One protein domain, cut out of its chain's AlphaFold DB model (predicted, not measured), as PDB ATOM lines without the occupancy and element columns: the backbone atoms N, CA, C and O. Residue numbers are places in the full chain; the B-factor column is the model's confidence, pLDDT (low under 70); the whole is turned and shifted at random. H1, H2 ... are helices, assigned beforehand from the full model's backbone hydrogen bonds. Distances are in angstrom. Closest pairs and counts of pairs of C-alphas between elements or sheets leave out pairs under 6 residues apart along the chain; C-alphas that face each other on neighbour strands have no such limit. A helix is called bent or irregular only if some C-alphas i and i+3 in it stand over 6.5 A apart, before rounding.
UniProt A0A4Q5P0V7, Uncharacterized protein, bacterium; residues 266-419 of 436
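What this domain is: This is residues 266 to 419 of the 436 residues of an uncharacterized protein of bacterium (UniProt A0A4Q5P0V7). Four helices run lengthwise: H2, H4 and H7 form an up-and-down bundle with their centres in a triangle, each running against the one before it, and long H1 packs on H2 to make a helical hairpin. H3 crosses H1 near one end of this body, while H5 and H6 slant away at the far end of H4, where residues 379 to 385, of which 384 and 385 belong to H6, stand free. The printed part has 154 residues with seven named helices, H1 to H7 in order, and no named strand; the class is all helix. It is only just compact, close to loose, with a radius of gyration of the C-alphas of 17.6 A, and elongated, with spans of 57 by 32 by 28 A.

Where its parts are: H1, residues 269 to 296, begins at C-alpha 269 (-60.138, 28.756, 11.710) and is 40.3 A long. It is irregular, with C-alphas 270 and 273 7.7 A apart, and has a kink of 32 degrees near residue 276. H2 holds residues 304 to 321, 25.9 A, and H3 residues 323 to 335, 18.9 A. H4, residues 347 to 365, is 27.9 A long and begins at C-alpha 347 (-43.203, 27.035, 27.247). H5 is residues 369 to 376, 10.7 A; H6 is residues 384 to 402, 26.6 A. H7, residues 405 to 418, is 20.2 A long and ends at C-alpha 418 (-37.602, 37.667, 31.625).

How they stand to each other: H4 is the hub, touching four helices. It touches H2 at a shallow tilt of 22 degrees, opposite ways; the closest C-alphas, of Ala 308 and Ala 354, are 4.1 A apart. It touches H7, opposite ways, at a shallow tilt of 32 degrees, only just short of steep; the closest C-alphas, of Lys 355 and Ile 410, are 5.1 A apart. With residues 361 to 365 alone it touches residues 394 to 401 of H6, closest at the C-alphas of His 365 and Arg 398, 7.0 A. H4 and H5 touch only at the corner, closest at the C-alphas of Leu 364 and Tyr 371, 4.3 A. H1, with residues 283 to 293 alone, touches residues 307 to 314 of H2, closest at the C-alphas of Leu 286 and Ala 310, 5.5 A. Residues 272 to 284 of H1 touch H3 at a steep tilt of 48 degrees, closest at the C-alphas of Lys 280 and Ala 328, 4.6 A. H1 and H4 are apart. Every O i to N i+4 pair is within hydrogen-bond range in H2, H5, H6 and H7; it is 22 of 24 in H1, 8 of 9 in H3 and 14 of 15 in H4.

The domain as a whole: The two C-alphas farthest apart, of Thr 270 and Glu 382, are 58.7 A apart. The printed part has no cut. The link H3 to H4, 11 residues, is long. Mean pLDDT of the printed part is 89.5; residues 300, 339 and 380 to 382 are under 70.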
ATOM      1  N   PRO A 266     -52.716  28.779   5.753       87.81
ATOM      2  CA  PRO A 266     -53.263  30.026   6.275       87.81
ATOM      3  C   PRO A 266     -53.603  29.930   7.765       87.81
ATOM      4  O   PRO A 266     -54.214  28.958   8.216       87.81
ATOM      5  N   ASN A 267     -53.271  30.966   8.538       82.94
ATOM      6  CA  ASN A 267     -53.621  31.028   9.956       82.94
ATOM      7  C   ASN A 267     -55.065  31.506  10.163       82.94
ATOM      8  O   ASN A 267     -55.311  32.619  10.616       82.94
ATOM      9  N   ASN A 268     -56.026  30.655   9.812       86.44
ATOM     10  CA  ASN A 268     -57.452  30.897  10.013       86.44
ATOM     11  C   ASN A 268     -58.150  29.659  10.602       86.44
ATOM     12  O   ASN A 268     -57.584  28.563  10.673       86.44
ATOM     13  N   ASP A 269     -59.393  29.833  11.051       85.50
ATOM     14  CA  ASP A 269     -60.138  28.756  11.710       85.50
ATOM     15  C   ASP A 269     -60.507  27.608  10.767       85.50
ATOM     16  O   ASP A 269     -60.593  26.459  11.204       85.50
ATOM     17  N   THR A 270     -60.643  27.872   9.464       88.81
ATOM     18  CA  THR A 270     -60.954  26.832   8.471       88.81
ATOM     19  C   THR A 270     -59.829  25.806   8.330       88.81
ATOM     20  O   THR A 270     -60.105  24.632   8.094       88.81
ATOM     21  N   HIS A 271     -58.574  26.205   8.566       90.06
ATOM     22  CA  HIS A 271     -57.404  25.321   8.499       90.06
ATOM     23  C   HIS A 271     -56.926  24.841   9.875       90.06
ATOM     24  O   HIS A 271     -55.918  24.137   9.964       90.06
ATOM     25  N   LYS A 272     -57.652  25.151  10.958       92.31
ATOM     26  CA  LYS A 272     -57.261  24.798  12.334       92.31
ATOM     27  C   LYS A 272     -56.945  23.310  12.497       92.31
ATOM     28  O   LYS A 272     -55.917  22.963  13.071       92.31
ATOM     29  N   ASN A 273     -57.792  22.429  11.966       93.31
ATOM     30  CA  ASN A 273     -57.587  20.981  12.071       93.31
ATOM     31  C   ASN A 273     -56.379  20.497  11.259       93.31
ATOM     32  O   ASN A 273     -55.636  19.641  11.736       93.31
ATOM     33  N   ALA A 274     -56.156  21.066  10.070       93.88
ATOM     34  CA  ALA A 274     -54.988  20.755   9.250       93.88
ATOM     35  C   ALA A 274     -53.696  21.171   9.968       93.88
ATOM     36  O   ALA A 274     -52.783  20.363  10.106       93.88
ATOM     37  N   GLN A 275     -53.662  22.383  10.530       93.50
ATOM     38  CA  GLN A 275     -52.528  22.866  11.321       93.50
ATOM     39  C   GLN A 275     -52.269  21.997  12.554       93.50
ATOM     40  O   GLN A 275     -51.125  21.652  12.816       93.50
ATOM     41  N   ILE A 276     -53.313  21.591  13.286       94.69
ATOM     42  CA  ILE A 276     -53.163  20.663  14.419       94.69
ATOM     43  C   ILE A 276     -52.580  19.323  13.951       94.69
ATOM     44  O   ILE A 276     -51.730  18.766  14.639       94.69
ATOM     45  N   GLY A 277     -53.003  18.806  12.794       94.56
ATOM     46  CA  GLY A 277     -52.438  17.588  12.205       94.56
ATOM     47  C   GLY A 277     -50.933  17.701  11.955       94.56
ATOM     48  O   GLY A 277     -50.168  16.863  12.419       94.56
ATOM     49  N   VAL A 278     -50.504  18.783  11.310       93.50
ATOM     50  CA  VAL A 278     -49.086  19.060  11.023       93.50
ATOM     51  C   VAL A 278     -48.290  19.300  12.318       93.50
ATOM     52  O   VAL A 278     -47.186  18.785  12.485       93.50
ATOM     53  N   LEU A 279     -48.871  20.008  13.293       95.19
ATOM     54  CA  LEU A 279     -48.266  20.216  14.613       95.19
ATOM     55  C   LEU A 279     -48.085  18.909  15.389       95.19
ATOM     56  O   LEU A 279     -47.104  18.787  16.114       95.19
ATOM     57  N   LYS A 280     -48.978  17.920  15.248       94.88
ATOM     58  CA  LYS A 280     -48.796  16.603  15.887       94.88
ATOM     59  C   LYS A 280     -47.529  15.922  15.392       94.88
ATOM     60  O   LYS A 280     -46.744  15.463  16.212       94.88
ATOM     61  N   GLU A 281     -47.310  15.902  14.082       92.38
ATOM     62  CA  GLU A 281     -46.107  15.322  13.472       92.38
ATOM     63  C   GLU A 281     -44.835  16.069  13.904       92.38
ATOM     64  O   GLU A 281     -43.809  15.463  14.238       92.38
ATOM     65  N   TYR A 282     -44.924  17.400  13.970       93.81
ATOM     66  CA  TYR A 282     -43.840  18.256  14.438       93.81
ATOM     67  C   TYR A 282     -43.487  17.976  15.911       93.81
ATOM     68  O   TYR A 282     -42.342  17.671  16.242       93.81
ATOM     69  N   VAL A 283     -44.483  18.001  16.800       95.00
ATOM     70  CA  VAL A 283     -44.325  17.733  18.238       95.00
ATOM     71  C   VAL A 283     -43.833  16.309  18.487       95.00
ATOM     72  O   VAL A 283     -42.914  16.114  19.281       95.00
ATOM     73  N   PHE A 284     -44.392  15.315  17.791       94.00
ATOM     74  CA  PHE A 284     -43.945  13.922  17.864       94.00
ATOM     75  C   PHE A 284     -42.450  13.802  17.578       94.00
ATOM     76  O   PHE A 284     -41.734  13.099  18.294       94.00
ATOM     77  N   SER A 285     -41.967  14.529  16.574       92.31
ATOM     78  CA  SER A 285     -40.558  14.512  16.200       92.31
ATOM     79  C   SER A 285     -39.671  15.152  17.261       92.31
ATOM     80  O   SER A 285     -38.632  14.589  17.604       92.31
ATOM     81  N   LEU A 286     -40.087  16.283  17.839       94.31
ATOM     82  CA  LEU A 286     -39.352  16.927  18.932       94.31
ATOM     83  C   LEU A 286     -39.294  16.053  20.191       94.31
ATOM     84  O   LEU A 286     -38.210  15.860  20.737       94.31
ATOM     85  N   ILE A 287     -40.427  15.484  20.620       93.75
ATOM     86  CA  ILE A 287     -40.484  14.575  21.778       93.75
ATOM     87  C   ILE A 287     -39.625  13.337  21.518       93.75
ATOM     88  O   ILE A 287     -38.852  12.935  22.381       93.75
ATOM     89  N   SER A 288     -39.686  12.771  20.308       91.31
ATOM     90  CA  SER A 288     -38.839  11.637  19.926       91.31
ATOM     91  C   SER A 288     -37.352  11.977  20.024       91.31
ATOM     92  O   SER A 288     -36.587  11.162  20.532       91.31
ATOM     93  N   LYS A 289     -36.929  13.172  19.581       91.81
ATOM     94  CA  LYS A 289     -35.537  13.638  19.713       91.81
ATOM     95  C   LYS A 289     -35.128  13.768  21.184       91.81
ATOM     96  O   LYS A 289     -34.067  13.271  21.548       91.81
ATOM     97  N   ILE A 290     -35.963  14.401  22.011       93.81
ATOM     98  CA  ILE A 290     -35.697  14.597  23.445       93.81
ATOM     99  C   ILE A 290     -35.589  13.243  24.158       93.81
ATOM    100  O   ILE A 290     -34.553  12.965  24.751       93.81
ATOM    101  N   ASN A 291     -36.583  12.363  24.005       90.62
ATOM    102  CA  ASN A 291     -36.595  11.045  24.644       90.62
ATOM    103  C   ASN A 291     -35.418  10.172  24.198       90.62
ATOM    104  O   ASN A 291     -34.810   9.486  25.011       90.62
ATOM    105  N   THR A 292     -35.085  10.197  22.905       88.25
ATOM    106  CA  THR A 292     -33.933   9.453  22.379       88.25
ATOM    107  C   THR A 292     -32.647   9.939  23.048       88.25
ATOM    108  O   THR A 292     -31.837   9.133  23.492       88.25
ATOM    109  N   PHE A 293     -32.482  11.255  23.188       90.06
ATOM    110  CA  PHE A 293     -31.342  11.826  23.896       90.06
ATOM    111  C   PHE A 293     -31.353  11.491  25.396       90.06
ATOM    112  O   PHE A 293     -30.303  11.241  25.968       90.06
ATOM    113  N   ASP A 294     -32.517  11.462  26.046       89.75
ATOM    114  CA  ASP A 294     -32.628  11.115  27.470       89.75
ATOM    115  C   ASP A 294     -32.293   9.649  27.760       89.75
ATOM    116  O   ASP A 294     -31.743   9.346  28.816       89.75
ATOM    117  N   ILE A 295     -32.598   8.747  26.825       89.06
ATOM    118  CA  ILE A 295     -32.316   7.312  26.961       89.06
ATOM    119  C   ILE A 295     -30.837   7.013  26.711       89.06
ATOM    120  O   ILE A 295     -30.223   6.278  27.481       89.06
ATOM    121  N   TYR A 296     -30.280   7.545  25.624       87.12
ATOM    122  CA  TYR A 296     -28.938   7.173  25.167       87.12
ATOM    123  C   TYR A 296     -27.851   8.170  25.583       87.12
ATOM    124  O   TYR A 296     -26.668   7.848  25.522       87.12
ATOM    125  N   GLY A 297     -28.239   9.358  26.044       87.19
ATOM    126  CA  GLY A 297     -27.328  10.418  26.451       87.19
ATOM    127  C   GLY A 297     -26.671  11.143  25.278       87.19
ATOM    128  O   GLY A 297     -27.113  11.078  24.127       87.19
ATOM    129  N   THR A 298     -25.609  11.870  25.612       84.12
ATOM    130  CA  THR A 298     -24.681  12.439  24.637       84.12
ATOM    131  C   THR A 298     -23.767  11.361  24.089       84.12
ATOM    132  O   THR A 298     -23.199  10.584  24.858       84.12
ATOM    133  N   ASP A 299     -23.534  11.409  22.788       78.50
ATOM    134  CA  ASP A 299     -22.363  10.794  22.180       78.50
ATOM    135  C   ASP A 299     -21.538  11.878  21.478       78.50
ATOM    136  O   ASP A 299     -21.795  13.072  21.605       78.50
ATOM    137  N   TYR A 300     -20.513  11.466  20.754       68.38
ATOM    138  CA  TYR A 300     -19.561  12.375  20.141       68.38
ATOM    139  C   TYR A 300     -20.051  13.087  18.877       68.38
ATOM    140  O   TYR A 300     -19.450  14.080  18.458       68.38
ATOM    141  N   VAL A 301     -21.140  12.615  18.270       72.75
ATOM    142  CA  VAL A 301     -21.808  13.291  17.149       72.75
ATOM    143  C   VAL A 301     -23.115  13.959  17.587       72.75
ATOM    144  O   VAL A 301     -23.583  14.908  16.955       72.75
ATOM    145  N   ILE A 302     -23.701  13.484  18.684       83.38
ATOM    146  CA  ILE A 302     -24.972  13.893  19.264       83.38
ATOM    147  C   ILE A 302     -24.690  14.582  20.594       83.38
ATOM    148  O   ILE A 302     -24.730  13.989  21.671       83.38
ATOM    149  N   ASN A 303     -24.460  15.887  20.505       87.62
ATOM    150  CA  ASN A 303     -24.161  16.723  21.658       87.62
ATOM    151  C   ASN A 303     -25.411  17.404  22.225       87.62
ATOM    152  O   ASN A 303     -26.483  17.444  21.610       87.62
ATOM    153  N   HIS A 304     -25.248  18.031  23.393       92.50
ATOM    154  CA  HIS A 304     -26.289  18.826  24.052       92.50
ATOM    155  C   HIS A 304     -26.930  19.893  23.149       92.50
ATOM    156  O   HIS A 304     -28.087  20.246  23.372       92.50
ATOM    157  N   SER A 305     -26.239  20.371  22.109       92.62
ATOM    158  CA  SER A 305     -26.768  21.332  21.132       92.62
ATOM    159  C   SER A 305     -28.029  20.821  20.416       92.62
ATOM    160  O   SER A 305     -28.969  21.589  20.199       92.62
ATOM    161  N   ILE A 306     -28.107  19.518  20.113       91.94
ATOM    162  CA  ILE A 306     -29.265  18.904  19.442       91.94
ATOM    163  C   ILE A 306     -30.483  18.901  20.367       91.94
ATOM    164  O   ILE A 306     -31.581  19.286  19.950       91.94
ATOM    165  N   LYS A 307     -30.291  18.500  21.629       94.44
ATOM    166  CA  LYS A 307     -31.350  18.516  22.643       94.44
ATOM    167  C   LYS A 307     -31.788  19.942  22.970       94.44
ATOM    168  O   LYS A 307     -32.987  20.208  23.027       94.44
ATOM    169  N   ALA A 308     -30.836  20.866  23.112       95.75
ATOM    170  CA  ALA A 308     -31.110  22.282  23.326       95.75
ATOM    171  C   ALA A 308     -32.030  22.837  22.237       95.75
ATOM    172  O   ALA A 308     -33.063  23.437  22.536       95.75
ATOM    173  N   HIS A 309     -31.697  22.557  20.974       94.94
ATOM    174  CA  HIS A 309     -32.483  23.024  19.845       94.94
ATOM    175  C   HIS A 309     -33.879  22.392  19.798       94.94
ATOM    176  O   HIS A 309     -34.844  23.080  19.482       94.94
ATOM    177  N   ALA A 310     -34.021  21.113  20.159       95.69
ATOM    178  CA  ALA A 310     -35.333  20.470  20.229       95.69
ATOM    179  C   ALA A 310     -36.243  21.116  21.291       95.69
ATOM    180  O   ALA A 310     -37.406  21.399  21.004       95.69
ATOM    181  N   HIS A 311     -35.719  21.410  22.488       97.38
ATOM    182  CA  HIS A 311     -36.477  22.153  23.500       97.38
ATOM    183  C   HIS A 311     -36.793  23.580  23.043       97.38
ATOM    184  O   HIS A 311     -37.921  24.025  23.219       97.38
ATOM    185  N   PHE A 312     -35.841  24.273  22.415       96.94
ATOM    186  CA  PHE A 312     -36.065  25.618  21.889       96.94
ATOM    187  C   PHE A 312     -37.218  25.636  20.877       96.94
ATOM    188  O   PHE A 312     -38.157  26.409  21.026       96.94
ATOM    189  N   LEU A 313     -37.202  24.724  19.899       95.44
ATOM    190  CA  LEU A 313     -38.282  24.600  18.919       95.44
ATOM    191  C   LEU A 313     -39.623  24.249  19.572       95.44
ATOM    192  O   LEU A 313     -40.650  24.741  19.114       95.44
ATOM    193  N   MET A 314     -39.626  23.436  20.634       96.50
ATOM    194  CA  MET A 314     -40.849  23.135  21.387       96.50
ATOM    195  C   MET A 314     -41.437  24.399  22.027       96.50
ATOM    196  O   MET A 314     -42.633  24.649  21.898       96.50
ATOM    197  N   ALA A 315     -40.601  25.218  22.670       96.25
ATOM    198  CA  ALA A 315     -41.039  26.476  23.265       96.25
ATOM    199  C   ALA A 315     -41.627  27.422  22.205       96.25
ATOM    200  O   ALA A 315     -42.726  27.942  22.383       96.25
ATOM    201  N   GLU A 316     -40.948  27.568  21.064       94.56
ATOM    202  CA  GLU A 316     -41.392  28.431  19.965       94.56
ATOM    203  C   GLU A 316     -42.748  28.002  19.392       94.56
ATOM    204  O   GLU A 316     -43.623  28.840  19.172       94.56
ATOM    205  N   ILE A 317     -42.990  26.702  19.188       94.44
ATOM    206  CA  ILE A 317     -44.299  26.266  18.681       94.44
ATOM    207  C   ILE A 317     -45.418  26.454  19.711       94.44
ATOM    208  O   ILE A 317     -46.541  26.777  19.317       94.44
ATOM    209  N   ILE A 318     -45.137  26.283  21.010       95.12
ATOM    210  CA  ILE A 318     -46.115  26.537  22.077       95.12
ATOM    211  C   ILE A 318     -46.463  28.026  22.090       95.12
ATOM    212  O   ILE A 318     -47.646  28.375  22.070       95.12
ATOM    213  N   HIS A 319     -45.443  28.882  22.024       93.25
ATOM    214  CA  HIS A 319     -45.585  30.332  21.974       93.25
ATOM    215  C   HIS A 319     -46.441  30.786  20.781       93.25
ATOM    216  O   HIS A 319     -47.421  31.521  20.936       93.25
ATOM    217  N   LEU A 320     -46.097  30.309  19.579       91.38
ATOM    218  CA  LEU A 320     -46.707  30.747  18.324       91.38
ATOM    219  C   LEU A 320     -48.129  30.202  18.124       91.38
ATOM    220  O   LEU A 320     -49.011  30.932  17.671       91.38
ATOM    221  N   TYR A 321     -48.371  28.929  18.451       92.44
ATOM    222  CA  TYR A 321     -49.626  28.244  18.112       92.44
ATOM    223  C   TYR A 321     -50.564  28.007  19.304       92.44
ATOM    224  O   TYR A 321     -51.702  27.568  19.094       92.44
ATOM    225  N   LYS A 322     -50.131  28.316  20.534       93.44
ATOM    226  CA  LYS A 322     -50.939  28.308  21.767       93.44
ATOM    227  C   LYS A 322     -51.802  27.044  21.894       93.44
ATOM    228  O   LYS A 322     -51.281  25.930  21.942       93.44
ATOM    229  N   ASP A 323     -53.128  27.190  21.898       92.75
ATOM    230  CA  ASP A 323     -54.084  26.091  22.079       92.75
ATOM    231  C   ASP A 323     -53.965  24.995  21.009       92.75
ATOM    232  O   ASP A 323     -54.201  23.819  21.296       92.75
ATOM    233  N   LYS A 324     -53.569  25.347  19.774       94.31
ATOM    234  CA  LYS A 324     -53.346  24.360  18.704       94.31
ATOM    235  C   LYS A 324     -52.137  23.475  19.036       94.31
ATOM    236  O   LYS A 324     -52.227  22.257  18.881       94.31
ATOM    237  N   ALA A 325     -51.051  24.067  19.546       94.06
ATOM    238  CA  ALA A 325     -49.873  23.329  20.002       94.06
ATOM    239  C   ALA A 325     -50.195  22.461  21.223       94.06
ATOM    240  O   ALA A 325     -49.883  21.275  21.204       94.06
ATOM    241  N   LYS A 326     -50.906  22.993  22.227       94.00
ATOM    242  CA  LYS A 326     -51.351  22.206  23.392       94.00
ATOM    243  C   LYS A 326     -52.184  20.994  22.980       94.00
ATOM    244  O   LYS A 326     -51.918  19.880  23.417       94.00
ATOM    245  N   SER A 327     -53.138  21.177  22.065       94.38
ATOM    246  CA  SER A 327     -53.929  20.063  21.533       94.38
ATOM    247  C   SER A 327     -53.058  19.018  20.825       94.38
ATOM    248  O   SER A 327     -53.262  17.814  20.998       94.38
ATOM    249  N   ALA A 328     -52.068  19.445  20.035       94.81
ATOM    250  CA  ALA A 328     -51.114  18.533  19.411       94.81
ATOM    251  C   ALA A 328     -50.283  17.772  20.462       94.81
ATOM    252  O   ALA A 328     -50.226  16.544  20.404       94.81
ATOM    253  N   ILE A 329     -49.737  18.474  21.461       94.88
ATOM    254  CA  ILE A 329     -48.948  17.912  22.567       94.88
ATOM    255  C   ILE A 329     -49.745  16.876  23.346       94.88
ATOM    256  O   ILE A 329     -49.269  15.760  23.507       94.88
ATOM    257  N   GLN A 330     -50.979  17.170  23.745       93.38
ATOM    258  CA  GLN A 330     -51.824  16.219  24.477       93.38
ATOM    259  C   GLN A 330     -52.105  14.945  23.682       93.38
ATOM    260  O   GLN A 330     -52.155  13.851  24.242       93.38
ATOM    261  N   ASN A 331     -52.302  15.074  22.370       91.75
ATOM    262  CA  ASN A 331     -52.538  13.924  21.505       91.75
ATOM    263  C   ASN A 331     -51.284  13.058  21.369       91.75
ATOM    264  O   ASN A 331     -51.379  11.836  21.457       91.75
ATOM    265  N   VAL A 332     -50.120  13.683  21.194       92.50
ATOM    266  CA  VAL A 332     -48.842  12.977  21.087       92.50
ATOM    267  C   VAL A 332     -48.434  12.369  22.429       92.50
ATOM    268  O   VAL A 332     -48.019  11.217  22.476       92.50
ATOM    269  N   ALA A 333     -48.606  13.090  23.535       91.06
ATOM    270  CA  ALA A 333     -48.215  12.642  24.865       91.06
ATOM    271  C   ALA A 333     -48.915  11.338  25.277       91.06
ATOM    272  O   ALA A 333     -48.290  10.457  25.868       91.06
ATOM    273  N   LYS A 334     -50.184  11.169  24.878       90.12
ATOM    274  CA  LYS A 334     -50.932   9.915  25.054       90.12
ATOM    275  C   LYS A 334     -50.278   8.732  24.336       90.12
ATOM    276  O   LYS A 334     -50.292   7.633  24.879       90.12
ATOM    277  N   LEU A 335     -49.691   8.943  23.154       88.56
ATOM    278  CA  LEU A 335     -48.994   7.889  22.402       88.56
ATOM    279  C   LEU A 335     -47.713   7.429  23.106       88.56
ATOM    280  O   LEU A 335     -47.361   6.258  23.027       88.56
ATOM    281  N   PHE A 336     -47.044   8.336  23.821       85.56
ATOM    282  CA  PHE A 336     -45.858   8.031  24.625       85.56
ATOM    283  C   PHE A 336     -46.186   7.542  26.046       85.56
ATOM    284  O   PHE A 336     -45.274   7.254  26.816       85.56
ATOM    285  N   GLY A 337     -47.469   7.436  26.411       86.75
ATOM    286  CA  GLY A 337     -47.887   6.962  27.732       86.75
ATOM    287  C   GLY A 337     -47.677   7.967  28.869       86.75
ATOM    288  O   GLY A 337     -47.678   7.573  30.034       86.75
ATOM    289  N   PHE A 338     -47.515   9.260  28.570       85.06
ATOM    290  CA  PHE A 338     -47.409  10.283  29.611       85.06
ATOM    291  C   PHE A 338     -48.759  10.484  30.313       85.06
ATOM    292  O   PHE A 338     -49.766  10.801  29.680       85.06
ATOM    293  N   VAL A 339     -48.770  10.326  31.641       64.38
ATOM    294  CA  VAL A 339     -49.977  10.466  32.481       64.38
ATOM    295  C   VAL A 339     -50.385  11.935  32.651       64.38
ATOM    296  O   VAL A 339     -51.570  12.243  32.749       64.38
ATOM    297  N   SER A 340     -49.415  12.854  32.642       75.69
ATOM    298  CA  SER A 340     -49.649  14.299  32.675       75.69
ATOM    299  C   SER A 340     -48.639  15.013  31.771       75.69
ATOM    300  O   SER A 340     -47.444  14.975  32.061       75.69
ATOM    301  N   PRO A 341     -49.082  15.668  30.684       80.38
ATOM    302  CA  PRO A 341     -48.202  16.407  29.785       80.38
ATOM    303  C   PRO A 341     -47.895  17.830  30.275       80.38
ATOM    304  O   PRO A 341     -47.423  18.636  29.484       80.38
ATOM    305  N   ASN A 342     -48.157  18.169  31.544       84.81
ATOM    306  CA  ASN A 342     -48.069  19.553  32.027       84.81
ATOM    307  C   ASN A 342     -46.690  20.185  31.775       84.81
ATOM    308  O   ASN A 342     -46.620  21.341  31.379       84.81
ATOM    309  N   GLU A 343     -45.608  19.424  31.955       85.50
ATOM    310  CA  GLU A 343     -44.248  19.898  31.662       85.50
ATOM    311  C   GLU A 343     -43.997  20.051  30.154       85.50
ATOM    312  O   GLU A 343     -43.330  20.992  29.739       85.50
ATOM    313  N   LEU A 344     -44.579  19.173  29.327       89.69
ATOM    314  CA  LEU A 344     -44.477  19.234  27.862       89.69
ATOM    315  C   LEU A 344     -45.266  20.405  27.263       89.69
ATOM    316  O   LEU A 344     -44.981  20.836  26.150       89.69
ATOM    317  N   GLU A 345     -46.285  20.894  27.971       92.94
ATOM    318  CA  GLU A 345     -47.079  22.062  27.582       92.94
ATOM    319  C   GLU A 345     -46.486  23.388  28.092       92.94
ATOM    320  O   GLU A 345     -46.950  24.456  27.683       92.94
ATOM    321  N   ASP A 346     -45.489  23.341  28.983       93.62
ATOM    322  CA  ASP A 346     -44.899  24.526  29.603       93.62
ATOM    323  C   ASP A 346     -43.787  25.125  28.724       93.62
ATOM    324  O   ASP A 346     -42.638  24.674  28.694       93.62
ATOM    325  N   GLU A 347     -44.128  26.211  28.034       95.25
ATOM    326  CA  GLU A 347     -43.203  27.035  27.247       95.25
ATOM    327  C   GLU A 347     -41.947  27.442  28.041       95.25
ATOM    328  O   GLU A 347     -40.823  27.361  27.537       95.25
ATOM    329  N   ILE A 348     -42.114  27.843  29.307       95.81
ATOM    330  CA  ILE A 348     -41.027  28.341  30.157       95.81
ATOM    331  C   ILE A 348     -40.080  27.209  30.544       95.81
ATOM    332  O   ILE A 348     -38.860  27.404  30.571       95.81
ATOM    333  N   TYR A 349     -40.620  26.022  30.822       95.81
ATOM    334  CA  TYR A 349     -39.814  24.823  31.030       95.81
ATOM    335  C   TYR A 349     -38.913  24.566  29.815       95.81
ATOM    336  O   TYR A 349     -37.696  24.422  29.966       95.81
ATOM    337  N   HIS A 350     -39.478  24.599  28.608       97.25
ATOM    338  CA  HIS A 350     -38.726  24.345  27.385       97.25
ATOM    339  C   HIS A 350     -37.633  25.395  27.117       97.25
ATOM    340  O   HIS A 350     -36.505  25.004  26.809       97.25
ATOM    341  N   TYR A 351     -37.873  26.696  27.332       97.88
ATOM    342  CA  TYR A 351     -36.798  27.700  27.230       97.88
ATOM    343  C   TYR A 351     -35.686  27.504  28.269       97.88
ATOM    344  O   TYR A 351     -34.505  27.630  27.936       97.88
ATOM    345  N   ARG A 352     -36.018  27.145  29.520       97.75
ATOM    346  CA  ARG A 352     -35.003  26.845  30.553       97.75
ATOM    347  C   ARG A 352     -34.142  25.649  30.162       97.75
ATOM    348  O   ARG A 352     -32.917  25.707  30.283       97.75
ATOM    349  N   MET A 353     -34.773  24.584  29.669       97.50
ATOM    350  CA  MET A 353     -34.070  23.383  29.220       97.50
ATOM    351  C   MET A 353     -33.200  23.658  27.995       97.50
ATOM    352  O   MET A 353     -32.064  23.178  27.940       97.50
ATOM    353  N   ALA A 354     -33.688  24.459  27.045       97.56
ATOM    354  CA  ALA A 354     -32.915  24.893  25.888       97.56
ATOM    355  C   ALA A 354     -31.662  25.666  26.313       97.56
ATOM    356  O   ALA A 354     -30.553  25.268  25.956       97.56
ATOM    357  N   LYS A 355     -31.824  26.710  27.139       97.81
ATOM    358  CA  LYS A 355     -30.711  27.509  27.667       97.81
ATOM    359  C   LYS A 355     -29.665  26.638  28.360       97.81
ATOM    360  O   LYS A 355     -28.494  26.691  27.995       97.81
ATOM    361  N   SER A 356     -30.098  25.814  29.315       97.44
ATOM    362  CA  SER A 356     -29.207  24.935  30.078       97.44
ATOM    363  C   SER A 356     -28.391  24.021  29.156       97.44
ATOM    364  O   SER A 356     -27.169  23.961  29.259       97.44
ATOM    365  N   ASN A 357     -29.025  23.374  28.170       96.25
ATOM    366  CA  ASN A 357     -28.308  22.491  27.246       96.25
ATOM    367  C   ASN A 357     -27.377  23.251  26.280       96.25
ATOM    368  O   ASN A 357     -26.305  22.737  25.956       96.25
ATOM    369  N   TYR A 358     -27.717  24.471  25.848       96.00
ATOM    370  CA  TYR A 358     -26.775  25.305  25.087       96.00
ATOM    371  C   TYR A 358     -25.546  25.678  25.928       96.00
ATOM    372  O   TYR A 358     -24.421  25.635  25.428       96.00
ATOM    373  N   GLU A 359     -25.726  25.979  27.216       95.25
ATOM    374  CA  GLU A 359     -24.615  26.238  28.136       95.25
ATOM    375  C   GLU A 359     -23.743  24.994  28.360       95.25
ATOM    376  O   GLU A 359     -22.517  25.119  28.369       95.25
ATOM    377  N   LEU A 360     -24.339  23.801  28.482       94.00
ATOM    378  CA  LEU A 360     -23.600  22.531  28.560       94.00
ATOM    379  C   LEU A 360     -22.793  22.272  27.279       94.00
ATOM    380  O   LEU A 360     -21.610  21.943  27.355       94.00
ATOM    381  N   SER A 361     -23.391  22.497  26.104       92.12
ATOM    382  CA  SER A 361     -22.689  22.380  24.819       92.12
ATOM    383  C   SER A 361     -21.504  23.347  24.734       92.12
ATOM    384  O   SER A 361     -20.415  22.950  24.329       92.12
ATOM    385  N   ARG A 362     -21.649  24.589  25.214       90.94
ATOM    386  CA  ARG A 362     -20.526  25.536  25.297       90.94
ATOM    387  C   ARG A 362     -19.425  25.036  26.237       90.94
ATOM    388  O   ARG A 362     -18.254  25.055  25.868       90.94
ATOM    389  N   GLN A 363     -19.786  24.549  27.426       91.75
ATOM    390  CA  GLN A 363     -18.820  24.018  28.398       91.75
ATOM    391  C   GLN A 363     -18.017  22.830  27.857       91.75
ATOM    392  O   GLN A 363     -16.846  22.682  28.220       91.75
ATOM    393  N   LEU A 364     -18.619  22.016  26.986       89.81
ATOM    394  CA  LEU A 364     -17.952  20.904  26.311       89.81
ATOM    395  C   LEU A 364     -16.752  21.369  25.472       89.81
ATOM    396  O   LEU A 364     -15.735  20.687  25.421       89.81
ATOM    397  N   HIS A 365     -16.832  22.554  24.860       87.81
ATOM    398  CA  HIS A 365     -15.789  23.069  23.960       87.81
ATOM    399  C   HIS A 365     -14.816  24.050  24.617       87.81
ATOM    400  O   HIS A 365     -13.772  24.341  24.039       87.81
ATOM    401  N   THR A 366     -15.107  24.528  25.831       86.44
ATOM    402  CA  THR A 366     -14.261  25.488  26.570       86.44
ATOM    403  C   THR A 366     -13.465  24.860  27.721       86.44
ATOM    404  O   THR A 366     -12.975  25.584  28.586       86.44
ATOM    405  N   GLY A 367     -13.367  23.528  27.802       82.88
ATOM    406  CA  GLY A 367     -12.683  22.849  28.916       82.88
ATOM    407  C   GLY A 367     -13.440  22.932  30.251       82.88
ATOM    408  O   GLY A 367     -12.835  22.898  31.327       82.88
ATOM    409  N   GLY A 368     -14.766  23.089  30.190       87.31
ATOM    410  CA  GLY A 368     -15.652  23.167  31.349       87.31
ATOM    411  C   GLY A 368     -15.821  21.833  32.084       87.31
ATOM    412  O   GLY A 368     -15.081  20.873  31.866       87.31
ATOM    413  N   LYS A 369     -16.806  21.770  32.989       89.56
ATOM    414  CA  LYS A 369     -17.106  20.542  33.741       89.56
ATOM    415  C   LYS A 369     -17.499  19.401  32.802       89.56
ATOM    416  O   LYS A 369     -16.954  18.314  32.936       89.56
ATOM    417  N   GLU A 370     -18.360  19.678  31.827       88.00
ATOM    418  CA  GLU A 370     -18.818  18.659  30.875       88.00
ATOM    419  C   GLU A 370     -17.696  18.105  29.998       88.00
ATOM    420  O   GLU A 370     -17.646  16.902  29.772       88.00
ATOM    421  N   TYR A 371     -16.734  18.938  29.592       86.50
ATOM    422  CA  TYR A 371     -15.530  18.452  28.914       86.50
ATOM    423  C   TYR A 371     -14.773  17.430  29.767       86.50
ATOM    424  O   TYR A 371     -14.397  16.374  29.271       86.50
ATOM    425  N   ARG A 372     -14.566  17.725  31.057       86.44
ATOM    426  CA  ARG A 372     -13.871  16.807  31.969       86.44
ATOM    427  C   ARG A 372     -14.651  15.512  32.166       86.44
ATOM    428  O   ARG A 372     -14.069  14.453  31.994       86.44
ATOM    429  N   ASN A 373     -15.959  15.601  32.413       86.62
ATOM    430  CA  ASN A 373     -16.822  14.423  32.537       86.62
ATOM    431  C   ASN A 373     -16.739  13.532  31.284       86.62
ATOM    432  O   ASN A 373     -16.636  12.314  31.400       86.62
ATOM    433  N   MET A 374     -16.767  14.138  30.092       83.56
ATOM    434  CA  MET A 374     -16.660  13.409  28.830       83.56
ATOM    435  C   MET A 374     -15.285  12.750  28.668       83.56
ATOM    436  O   MET A 374     -15.218  11.598  28.256       83.56
ATOM    437  N   MET A 375     -14.199  13.452  29.005       82.50
ATOM    438  CA  MET A 375     -12.837  12.903  28.936       82.50
ATOM    439  C   MET A 375     -12.631  11.750  29.921       82.50
ATOM    440  O   MET A 375     -12.015  10.752  29.559       82.50
ATOM    441  N   ASP A 376     -13.183  11.852  31.131       84.12
ATOM    442  CA  ASP A 376     -13.108  10.799  32.150       84.12
ATOM    443  C   ASP A 376     -13.888   9.538  31.734       84.12
ATOM    444  O   ASP A 376     -13.528   8.424  32.114       84.12
ATOM    445  N   GLY A 377     -14.954   9.707  30.945       78.38
ATOM    446  CA  GLY A 377     -15.759   8.618  30.387       78.38
ATOM    447  C   GLY A 377     -15.278   8.094  29.031       78.38
ATOM    448  O   GLY A 377     -15.863   7.139  28.516       78.38
ATOM    449  N   LEU A 378     -14.248   8.702  28.430       75.25
ATOM    450  CA  LEU A 378     -13.800   8.350  27.087       75.25
ATOM    451  C   LEU A 378     -13.076   6.998  27.110       75.25
ATOM    452  O   LEU A 378     -11.937   6.877  27.560       75.25
ATOM    453  N   ILE A 379     -13.727   5.969  26.571       71.56
ATOM    454  CA  ILE A 379     -13.076   4.693  26.283       71.56
ATOM    455  C   ILE A 379     -12.392   4.839  24.927       71.56
ATOM    456  O   ILE A 379     -13.058   4.964  23.900       71.56
ATOM    457  N   TYR A 380     -11.058   4.837  24.922       64.69
ATOM    458  CA  TYR A 380     -10.280   4.886  23.688       64.69
ATOM    459  C   TYR A 380     -10.450   3.565  22.933       64.69
ATOM    460  O   TYR A 380      -9.854   2.547  23.286       64.69
ATOM    461  N   LEU A 381     -11.310   3.568  21.919       60.44
ATOM    462  CA  LEU A 381     -11.389   2.487  20.946       60.44
ATOM    463  C   LEU A 381     -10.440   2.844  19.801       60.44
ATOM    464  O   LEU A 381     -10.546   3.930  19.238       60.44
ATOM    465  N   GLU A 382      -9.518   1.943  19.452       57.78
ATOM    466  CA  GLU A 382      -8.602   2.089  18.306       57.78
ATOM    467  C   GLU A 382      -9.345   1.942  16.956       57.78
ATOM    468  O   GLU A 382      -8.945   1.168  16.089       57.78
ATOM    469  N   ASP A 383     -10.468   2.642  16.777       77.56
ATOM    470  CA  ASP A 383     -11.242   2.654  15.536       77.56
ATOM    471  C   ASP A 383     -11.121   4.018  14.844       77.56
ATOM    472  O   ASP A 383     -11.751   5.001  15.246       77.56
ATOM    473  N   ASP A 384     -10.334   4.038  13.760       75.50
ATOM    474  CA  ASP A 384     -10.126   5.183  12.862       75.50
ATOM    475  C   ASP A 384     -11.448   5.867  12.453       75.50
ATOM    476  O   ASP A 384     -11.468   7.074  12.212       75.50
ATOM    477  N   ILE A 385     -12.547   5.115  12.290       78.94
ATOM    478  CA  ILE A 385     -13.826   5.668  11.822       78.94
ATOM    479  C   ILE A 385     -14.543   6.404  12.951       78.94
ATOM    480  O   ILE A 385     -15.028   7.516  12.732       78.94
ATOM    481  N   ASN A 386     -14.593   5.813  14.144       79.31
ATOM    482  CA  ASN A 386     -15.251   6.431  15.294       79.31
ATOM    483  C   ASN A 386     -14.503   7.683  15.756       79.31
ATOM    484  O   ASN A 386     -15.146   8.691  16.035       79.31
ATOM    485  N   ASP A 387     -13.169   7.660  15.743       81.25
ATOM    486  CA  ASP A 387     -12.344   8.839  16.037       81.25
ATOM    487  C   ASP A 387     -12.595   9.973  15.027       81.25
ATOM    488  O   ASP A 387     -12.814  11.134  15.377       81.25
ATOM    489  N   ASN A 388     -12.684   9.628  13.742       83.75
ATOM    490  CA  ASN A 388     -12.984  10.596  12.694       83.75
ATOM    491  C   ASN A 388     -14.412  11.173  12.826       83.75
ATOM    492  O   ASN A 388     -14.632  12.370  12.626       83.75
ATOM    493  N   ALA A 389     -15.390  10.346  13.204       84.56
ATOM    494  CA  ALA A 389     -16.747  10.801  13.500       84.56
ATOM    495  C   ALA A 389     -16.807  11.700  14.740       84.56
ATOM    496  O   ALA A 389     -17.511  12.711  14.723       84.56
ATOM    497  N   TYR A 390     -16.020  11.380  15.767       83.81
ATOM    498  CA  TYR A 390     -15.866  12.182  16.976       83.81
ATOM    499  C   TYR A 390     -15.327  13.577  16.657       83.81
ATOM    500  O   TYR A 390     -15.943  14.593  16.994       83.81
ATOM    501  N   HIS A 391     -14.195  13.644  15.955       86.31
ATOM    502  CA  HIS A 391     -13.569  14.911  15.594       86.31
ATOM    503  C   HIS A 391     -14.471  15.772  14.715       86.31
ATOM    504  O   HIS A 391     -14.554  16.989  14.913       86.31
ATOM    505  N   PHE A 392     -15.210  15.138  13.809       90.62
ATOM    506  CA  PHE A 392     -16.169  15.831  12.973       90.62
ATOM    507  C   PHE A 392     -17.349  16.401  13.764       90.62
ATOM    508  O   PHE A 392     -17.664  17.580  13.611       90.62
ATOM    509  N   GLY A 393     -17.971  15.613  14.649       88.19
ATOM    510  CA  GLY A 393     -19.053  16.083  15.519       88.19
ATOM    511  C   GLY A 393     -18.633  17.291  16.363       88.19
ATOM    512  O   GLY A 393     -19.330  18.309  16.404       88.19
ATOM    513  N   ALA A 394     -17.429  17.237  16.940       88.38
ATOM    514  CA  ALA A 394     -16.851  18.359  17.671       88.38
ATOM    515  C   ALA A 394     -16.601  19.591  16.779       88.38
ATOM    516  O   ALA A 394     -16.847  20.721  17.209       88.38
ATOM    517  N   ALA A 395     -16.143  19.401  15.537       90.12
ATOM    518  CA  ALA A 395     -15.946  20.491  14.585       90.12
ATOM    519  C   ALA A 395     -17.262  21.200  14.220       90.12
ATOM    520  O   ALA A 395     -17.275  22.429  14.129       90.12
ATOM    521  N   LEU A 396     -18.369  20.460  14.071       90.44
ATOM    522  CA  LEU A 396     -19.691  21.033  13.785       90.44
ATOM    523  C   LEU A 396     -20.184  21.935  14.925       90.44
ATOM    524  O   LEU A 396     -20.646  23.050  14.676       90.44
ATOM    525  N   ASP A 397     -20.060  21.500  16.179       89.19
ATOM    526  CA  ASP A 397     -20.451  22.331  17.324       89.19
ATOM    527  C   ASP A 397     -19.532  23.549  17.500       89.19
ATOM    528  O   ASP A 397     -19.995  24.640  17.834       89.19
ATOM    529  N   ARG A 398     -18.225  23.406  17.253       88.38
ATOM    530  CA  ARG A 398     -17.304  24.551  17.299       88.38
ATOM    531  C   ARG A 398     -17.618  25.573  16.220       88.38
ATOM    532  O   ARG A 398     -17.614  26.761  16.520       88.38
ATOM    533  N   TYR A 399     -17.960  25.121  15.014       89.62
ATOM    534  CA  TYR A 399     -18.467  25.999  13.963       89.62
ATOM    535  C   TYR A 399     -19.674  26.815  14.461       89.62
ATOM    536  O   TYR A 399     -19.712  28.035  14.294       89.62
ATOM    537  N   MET A 400     -20.621  26.179  15.154       88.88
ATOM    538  CA  MET A 400     -21.783  26.858  15.746       88.88
ATOM    539  C   MET A 400     -21.380  27.885  16.809       88.88
ATOM    540  O   MET A 400     -21.889  29.007  16.824       88.88
ATOM    541  N   MET A 401     -20.443  27.522  17.682       89.38
ATOM    542  CA  MET A 401     -19.938  28.398  18.737       89.38
ATOM    543  C   MET A 401     -19.219  29.626  18.164       89.38
ATOM    544  O   MET A 401     -19.520  30.748  18.556       89.38
ATOM    545  N   VAL A 402     -18.318  29.431  17.198       87.44
ATOM    546  CA  VAL A 402     -17.547  30.506  16.550       87.44
ATOM    547  C   VAL A 402     -18.452  31.474  15.782       87.44
ATOM    548  O   VAL A 402     -18.165  32.668  15.712       87.44
ATOM    549  N   ASN A 403     -19.588  30.995  15.271       85.69
ATOM    550  CA  ASN A 403     -20.607  31.830  14.633       85.69
ATOM    551  C   ASN A 403     -21.653  32.390  15.625       85.69
ATOM    552  O   ASN A 403     -22.704  32.863  15.201       85.69
ATOM    553  N   ASN A 404     -21.372  32.371  16.936       90.62
ATOM    554  CA  ASN A 404     -22.224  32.897  18.017       90.62
ATOM    555  C   ASN A 404     -23.649  32.320  18.043       90.62
ATOM    556  O   ASN A 404     -24.584  32.950  18.548       90.62
ATOM    557  N   VAL A 405     -23.840  31.120  17.497       88.00
ATOM    558  CA  VAL A 405     -25.163  30.506  17.386       88.00
ATOM    559  C   VAL A 405     -25.713  30.186  18.774       88.00
ATOM    560  O   VAL A 405     -26.854  30.526  19.084       88.00
ATOM    561  N   PHE A 406     -24.890  29.592  19.642       91.31
ATOM    562  CA  PHE A 406     -25.298  29.246  21.006       91.31
ATOM    563  C   PHE A 406     -25.632  30.486  21.832       91.31
ATOM    564  O   PHE A 406     -26.697  30.534  22.441       91.31
ATOM    565  N   ASP A 407     -24.782  31.514  21.801       92.75
ATOM    566  CA  ASP A 407     -25.017  32.742  22.564       92.75
ATOM    567  C   ASP A 407     -26.270  33.485  22.076       92.75
ATOM    568  O   ASP A 407     -27.025  34.026  22.884       92.75
ATOM    569  N   THR A 408     -26.554  33.441  20.769       92.81
ATOM    570  CA  THR A 408     -27.793  33.991  20.202       92.81
ATOM    571  C   THR A 408     -29.027  33.291  20.771       92.81
ATOM    572  O   THR A 408     -29.967  33.962  21.202       92.81
ATOM    573  N   PHE A 409     -29.042  31.955  20.817       93.50
ATOM    574  CA  PHE A 409     -30.180  31.215  21.371       93.50
ATOM    575  C   PHE A 409     -30.292  31.334  22.890       93.50
ATOM    576  O   PHE A 409     -31.407  31.460  23.392       93.50
ATOM    577  N   ILE A 410     -29.173  31.352  23.620       96.25
ATOM    578  CA  ILE A 410     -29.162  31.606  25.069       96.25
ATOM    579  C   ILE A 410     -29.800  32.964  25.359       96.25
ATOM    580  O   ILE A 410     -30.703  33.047  26.186       96.25
ATOM    581  N   LYS A 411     -29.402  34.006  24.619       96.31
ATOM    582  CA  LYS A 411     -29.974  35.345  24.763       96.31
ATOM    583  C   LYS A 411     -31.475  35.368  24.457       96.31
ATOM    584  O   LYS A 411     -32.225  35.935  25.243       96.31
ATOM    585  N   LYS A 412     -31.922  34.719  23.373       94.88
ATOM    586  CA  LYS A 412     -33.359  34.587  23.055       94.88
ATOM    587  C   LYS A 412     -34.128  33.903  24.193       94.88
ATOM    588  O   LYS A 412     -35.204  34.360  24.567       94.88
ATOM    589  N   CYS A 413     -33.569  32.838  24.772       96.75
ATOM    590  CA  CYS A 413     -34.173  32.170  25.926       96.75
ATOM    591  C   CYS A 413     -34.240  33.111  27.138       96.75
ATOM    592  O   CYS A 413     -35.270  33.171  27.795       96.75
ATOM    593  N   ASP A 414     -33.178  33.865  27.427       96.75
ATOM    594  CA  ASP A 414     -33.153  34.817  28.544       96.75
ATOM    595  C   ASP A 414     -34.178  35.940  28.393       96.75
ATOM    596  O   ASP A 414     -34.883  36.257  29.350       96.75
ATOM    597  N   GLU A 415     -34.308  36.493  27.185       95.62
ATOM    598  CA  GLU A 415     -35.343  37.473  26.859       95.62
ATOM    599  C   GLU A 415     -36.728  36.897  27.185       95.62
ATOM    600  O   GLU A 415     -37.455  37.480  27.990       95.62
ATOM    601  N   LYS A 416     -37.038  35.694  26.686       94.56
ATOM    602  CA  LYS A 416     -38.323  35.014  26.918       94.56
ATOM    603  C   LYS A 416     -38.585  34.654  28.380       94.56
ATOM    604  O   LYS A 416     -39.715  34.748  28.843       94.56
ATOM    605  N   LEU A 417     -37.554  34.277  29.131       95.00
ATOM    606  CA  LEU A 417     -37.671  33.963  30.560       95.00
ATOM    607  C   LEU A 417     -37.851  35.208  31.436       95.00
ATOM    608  O   LEU A 417     -38.326  35.084  32.567       95.00
ATOM    609  N   SER A 418     -37.456  36.381  30.937       94.12
ATOM    610  CA  SER A 418     -37.602  37.667  31.625       94.12
ATOM    611  C   SER A 418     -38.923  38.383  31.329       94.12
ATOM    612  O   SER A 418     -39.286  39.302  32.066       94.12
ATOM    613  N   GLU A 419     -39.648  37.973  30.281       90.19
ATOM    614  CA  GLU A 419     -40.968  38.517  29.962       90.19
ATOM    615  C   GLU A 419     -41.917  38.275  31.157       90.19
ATOM    616  O   GLU A 419     -42.042  37.141  31.635       90.19
TER     617      GLU A 419